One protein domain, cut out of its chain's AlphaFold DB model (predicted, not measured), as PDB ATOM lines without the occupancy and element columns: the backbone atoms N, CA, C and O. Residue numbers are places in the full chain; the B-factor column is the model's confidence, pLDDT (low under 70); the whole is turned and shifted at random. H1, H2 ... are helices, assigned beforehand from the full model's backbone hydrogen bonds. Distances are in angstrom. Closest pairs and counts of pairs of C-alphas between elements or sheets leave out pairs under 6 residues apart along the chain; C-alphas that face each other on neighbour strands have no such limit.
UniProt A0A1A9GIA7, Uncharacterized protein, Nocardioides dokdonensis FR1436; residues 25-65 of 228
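Overview. This is residues 25 to 65 of the 228 residues of an uncharacterized protein of Nocardioides dokdonensis FR1436 (UniProt A0A1A9GIA7). Picture a long, straight helix, H1, with a much shorter helix, H2, set crosswise near its last turns, like a small foot on a long arm. Residues 25 to 39 of H1 stick out free, while the link of residues 48 to 54 loops round and brings the chain back to H2. The printed part has 41 residues with two named helices, H1 then H2, and no named strand; its class is all helix. It is loose, with a radius of gyration of the C-alphas of 12.6 A, and it spans 41 by 16 by 15 A, the long arm of H1 making the length.

Arrangement. Start at Leu 25, where H1, residues 25 to 47, begins; its residues 25 to 39 stand free. Go on to residues 43 to 44, which alone in H1 touch H2, residues 55 to 63. Look there for the closest C-alphas of the two helices, those of Val 44 and Arg 58, 6.3 A apart. Their lines are about perpendicular, at 75 degrees, and their centres are 16.1 A apart. In H1 and H2 you will find every O i to N i+4 pair within hydrogen-bond range.

Along the chain. Find C-alpha 25 at (139.375, 164.843, 164.893); from there H1 runs 32.3 A to C-alpha 47 at (156.202, 183.178, 144.263). A short link of seven residues follows. H2 then runs 12.2 A from C-alpha 55 to C-alpha 63 at (158.142, 171.292, 146.050).

Size, cuts and confidence. Look to Leu 25 and Asp 52 for the two C-alphas farthest apart, 41.2 A. The printed part has no cut. Read the B-factor column for the model's confidence: the mean pLDDT of the printed part is 75.2, and residues 46 to 53, 57 to 59, 61 to 63 and 65 are under 70.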
ATOM      1  N   LEU A  25     138.032 164.948 165.457       88.75
ATOM      2  CA  LEU A  25     139.375 164.843 164.893       88.75
ATOM      3  C   LEU A  25     139.356 164.883 163.357       88.75
ATOM      4  O   LEU A  25     140.166 165.589 162.766       88.75
ATOM      5  N   ALA A  26     138.418 164.186 162.710       88.00
ATOM      6  CA  ALA A  26     138.257 164.232 161.258       88.00
ATOM      7  C   ALA A  26     137.899 165.641 160.764       88.00
ATOM      8  O   ALA A  26     138.462 166.096 159.773       88.00
ATOM      9  N   GLY A  27     137.022 166.356 161.477       90.94
ATOM     10  CA  GLY A  27     136.686 167.748 161.174       90.94
ATOM     11  C   GLY A  27     137.891 168.682 161.293       90.94
ATOM     12  O   GLY A  27     138.146 169.469 160.385       90.94
ATOM     13  N   VAL A  28     138.679 168.554 162.365       91.75
ATOM     14  CA  VAL A  28     139.908 169.343 162.562       91.75
ATOM     15  C   VAL A  28     140.944 169.034 161.481       91.75
ATOM     16  O   VAL A  28     141.517 169.956 160.909       91.75
ATOM     17  N   LEU A  29     141.162 167.757 161.156       90.38
ATOM     18  CA  LEU A  29     142.091 167.350 160.100       90.38
ATOM     19  C   LEU A  29     141.650 167.852 158.721       90.38
ATOM     20  O   LEU A  29     142.489 168.319 157.958       90.38
ATOM     21  N   ALA A  30     140.351 167.812 158.416       91.75
ATOM     22  CA  ALA A  30     139.817 168.363 157.174       91.75
ATOM     23  C   ALA A  30     140.048 169.880 157.089       91.75
ATOM     24  O   ALA A  30     140.458 170.384 156.046       91.75
ATOM     25  N   LEU A  31     139.849 170.602 158.194       91.31
ATOM     26  CA  LEU A  31     140.059 172.049 158.254       91.31
ATOM     27  C   LEU A  31     141.547 172.408 158.101       91.31
ATOM     28  O   LEU A  31     141.881 173.297 157.323       91.31
ATOM     29  N   LEU A  32     142.446 171.668 158.760       91.31
ATOM     30  CA  LEU A  32     143.897 171.814 158.588       91.31
ATOM     31  C   LEU A  32     144.346 171.506 157.156       91.31
ATOM     32  O   LEU A  32     145.205 172.204 156.624       91.31
ATOM     33  N   LEU A  33     143.755 170.495 156.521       93.12
ATOM     34  CA  LEU A  33     144.061 170.140 155.138       93.12
ATOM     35  C   LEU A  33     143.639 171.252 154.173       93.12
ATOM     36  O   LEU A  33     144.424 171.642 153.313       93.12
ATOM     37  N   VAL A  34     142.441 171.819 154.349       92.94
ATOM     38  CA  VAL A  34     141.978 172.964 153.552       92.94
ATOM     39  C   VAL A  34     142.866 174.185 153.790       92.94
ATOM     40  O   VAL A  34     143.292 174.815 152.827       92.94
ATOM     41  N   ALA A  35     143.208 174.494 155.044       88.81
ATOM     42  CA  ALA A  35     144.111 175.598 155.367       88.81
ATOM     43  C   ALA A  35     145.501 175.410 154.729       88.81
ATOM     44  O   ALA A  35     146.056 176.357 154.175       88.81
ATOM     45  N   GLY A  36     146.032 174.184 154.743       86.56
ATOM     46  CA  GLY A  36     147.283 173.832 154.073       86.56
ATOM     47  C   GLY A  36     147.208 174.006 152.556       86.56
ATOM     48  O   GLY A  36     148.101 174.609 151.970       86.56
ATOM     49  N   LEU A  37     146.123 173.558 151.919       86.38
ATOM     50  CA  LEU A  37     145.910 173.742 150.479       86.38
ATOM     51  C   LEU A  37     145.788 175.218 150.092       86.38
ATOM     52  O   LEU A  37     146.366 175.631 149.091       86.38
ATOM     53  N   VAL A  38     145.081 176.022 150.891       86.69
ATOM     54  CA  VAL A  38     144.975 177.471 150.676       86.69
ATOM     55  C   VAL A  38     146.346 178.128 150.804       86.69
ATOM     56  O   VAL A  38     146.716 178.924 149.947       86.69
ATOM     57  N   LEU A  39     147.132 177.763 151.820       83.69
ATOM     58  CA  LEU A  39     148.484 178.288 151.993       83.69
ATOM     59  C   LEU A  39     149.386 177.926 150.804       83.69
ATOM     60  O   LEU A  39     150.080 178.794 150.283       83.69
ATOM     61  N   VAL A  40     149.339 176.675 150.334       77.50
ATOM     62  CA  VAL A  40     150.081 176.232 149.142       77.50
ATOM     63  C   VAL A  40     149.645 177.018 147.908       77.50
ATOM     64  O   VAL A  40     150.498 177.510 147.177       77.50
ATOM     65  N   ALA A  41     148.340 177.197 147.695       77.94
ATOM     66  CA  ALA A  41     147.823 177.975 146.574       77.94
ATOM     67  C   ALA A  41     148.308 179.434 146.623       77.94
ATOM     68  O   ALA A  41     148.761 179.960 145.610       77.94
ATOM     69  N   VAL A  42     148.289 180.069 147.800       80.06
ATOM     70  CA  VAL A  42     148.804 181.434 147.988       80.06
ATOM     71  C   VAL A  42     150.304 181.504 147.694       80.06
ATOM     72  O   VAL A  42     150.737 182.406 146.982       80.06
ATOM     73  N   VAL A  43     151.104 180.554 148.186       74.50
ATOM     74  CA  VAL A  43     152.553 180.513 147.929       74.50
ATOM     75  C   VAL A  43     152.849 180.326 146.440       74.50
ATOM     76  O   VAL A  43     153.680 181.047 145.897       74.50
ATOM     77  N   VAL A  44     152.142 179.419 145.763       70.94
ATOM     78  CA  VAL A  44     152.281 179.188 144.315       70.94
ATOM     79  C   VAL A  44     151.919 180.443 143.515       70.94
ATOM     80  O   VAL A  44     152.626 180.802 142.580       70.94
ATOM     81  N   LEU A  45     150.844 181.139 143.893       70.88
ATOM     82  CA  LEU A  45     150.402 182.350 143.199       70.88
ATOM     83  C   LEU A  45     151.320 183.557 143.440       70.88
ATOM     84  O   LEU A  45     151.433 184.405 142.564       70.88
ATOM     85  N   THR A  46     151.955 183.653 144.611       68.88
ATOM     86  CA  THR A  46     152.774 184.820 144.995       68.88
ATOM     87  C   THR A  46     154.261 184.666 144.686       68.88
ATOM     88  O   THR A  46     154.947 185.677 144.568       68.88
ATOM     89  N   ARG A  47     154.780 183.435 144.565       63.12
ATOM     90  CA  ARG A  47     156.202 183.178 144.263       63.12
ATOM     91  C   ARG A  47     156.496 182.888 142.794       63.12
ATOM     92  O   ARG A  47     157.644 183.020 142.394       63.12
ATOM     93  N   SER A  48     155.501 182.497 142.001       56.50
ATOM     94  CA  SER A  48     155.674 182.249 140.567       56.50
ATOM     95  C   SER A  48     155.256 183.477 139.762       56.50
ATOM     96  O   SER A  48     154.156 183.534 139.209       56.50
ATOM     97  N   SER A  49     156.138 184.470 139.713       53.28
ATOM     98  CA  SER A  49     155.962 185.682 138.902       53.28
ATOM     99  C   SER A  49     156.328 185.475 137.425       53.28
ATOM    100  O   SER A  49     156.218 186.407 136.635       53.28
ATOM    101  N   SER A  50     156.750 184.274 137.025       50.59
ATOM    102  CA  SER A  50     157.040 183.927 135.635       50.59
ATOM    103  C   SER A  50     155.741 183.815 134.822       50.59
ATOM    104  O   SER A  50     154.855 183.012 135.120       50.59
ATOM    105  N   THR A  51     155.609 184.648 133.789       51.06
ATOM    106  CA  THR A  51     154.437 184.718 132.892       51.06
ATOM    107  C   THR A  51     154.265 183.456 132.027       51.06
ATOM    108  O   THR A  51     153.153 183.182 131.582       51.06
ATOM    109  N   ASP A  52     155.306 182.624 131.885       59.56
ATOM    110  CA  ASP A  52     155.360 181.577 130.847       59.56
ATOM    111  C   ASP A  52     155.260 180.114 131.344       59.56
ATOM    112  O   ASP A  52     155.123 179.202 130.532       59.56
ATOM    113  N   GLY A  53     155.286 179.855 132.660       58.50
ATOM    114  CA  GLY A  53     155.295 178.488 133.220       58.50
ATOM    115  C   GLY A  53     153.912 177.911 133.568       58.50
ATOM    116  O   GLY A  53     153.058 178.606 134.144       58.50
ATOM    117  N   ASN A  54     153.695 176.616 133.291       74.81
ATOM    118  CA  ASN A  54     152.437 175.915 133.597       74.81
ATOM    119  C   ASN A  54     152.287 175.604 135.109       74.81
ATOM    120  O   ASN A  54     153.255 175.597 135.865       74.81
ATOM    121  N   LEU A  55     151.063 175.328 135.587       70.81
ATOM    122  CA  LEU A  55     150.791 175.091 137.021       70.81
ATOM    123  C   LEU A  55     151.615 173.927 137.615       70.81
ATOM    124  O   LEU A  55     151.965 173.962 138.793       70.81
ATOM    125  N   ALA A  56     151.931 172.902 136.816       72.88
ATOM    126  CA  ALA A  56     152.701 171.748 137.271       72.88
ATOM    127  C   ALA A  56     154.172 172.109 137.527       72.88
ATOM    128  O   ALA A  56     154.729 171.677 138.535       72.88
ATOM    129  N   GLU A  57     154.773 172.953 136.685       68.19
ATOM    130  CA  GLU A  57     156.120 173.503 136.898       68.19
ATOM    131  C   GLU A  57     156.175 174.372 138.152       68.19
ATOM    132  O   GLU A  57     157.086 174.226 138.962       68.19
ATOM    133  N   ARG A  58     155.147 175.194 138.392       67.69
ATOM    134  CA  ARG A  58     155.066 176.032 139.600       67.69
ATOM    135  C   ARG A  58     155.007 175.196 140.880       67.69
ATOM    136  O   ARG A  58     155.718 175.475 141.844       67.69
ATOM    137  N   VAL A  59     154.187 174.141 140.892       68.56
ATOM    138  CA  VAL A  59     154.107 173.206 142.028       68.56
ATOM    139  C   VAL A  59     155.420 172.442 142.201       68.56
ATOM    140  O   VAL A  59     155.864 172.256 143.332       68.56
ATOM    141  N   ALA A  60     156.067 172.038 141.105       70.56
ATOM    142  CA  ALA A  60     157.368 171.384 141.147       70.56
ATOM    143  C   ALA A  60     158.458 172.311 141.709       70.56
ATOM    144  O   ALA A  60     159.224 171.867 142.558       70.56
ATOM    145  N   ASN A  61     158.483 173.590 141.323       66.25
ATOM    146  CA  ASN A  61     159.432 174.582 141.835       66.25
ATOM    147  C   ASN A  61     159.240 174.805 143.341       66.25
ATOM    148  O   ASN A  61     160.209 174.746 144.098       66.25
ATOM    149  N   VAL A  62     157.991 174.935 143.804       66.69
ATOM    150  CA  VAL A  62     157.678 175.032 145.241       66.69
ATOM    151  C   VAL A  62     158.070 173.755 145.993       66.69
ATOM    152  O   VAL A  62     158.655 173.841 147.071       66.69
ATOM    153  N   ALA A  63     157.793 172.573 145.435       68.31
ATOM    154  CA  ALA A  63     158.142 171.292 146.050       68.31
ATOM    155  C   ALA A  63     159.660 171.043 146.097       68.31
ATOM    156  O   ALA A  63     160.151 170.417 147.032       68.31
ATOM    157  N   GLN A  64     160.399 171.546 145.105       70.12
ATOM    158  CA  GLN A  64     161.861 171.477 145.031       70.12
ATOM    159  C   GLN A  64     162.543 172.606 145.814       70.12
ATOM    160  O   GLN A  64     163.766 172.623 145.910       70.12
ATOM    161  N   GLY A  65     161.772 173.548 146.367       62.28
ATOM    162  CA  GLY A  65     162.301 174.706 147.082       62.28
ATOM    163  C   GLY A  65     163.049 175.702 146.194       62.28
ATOM    164  O   GLY A  65     163.706 176.587 146.737       62.28
TER     165      GLY A  65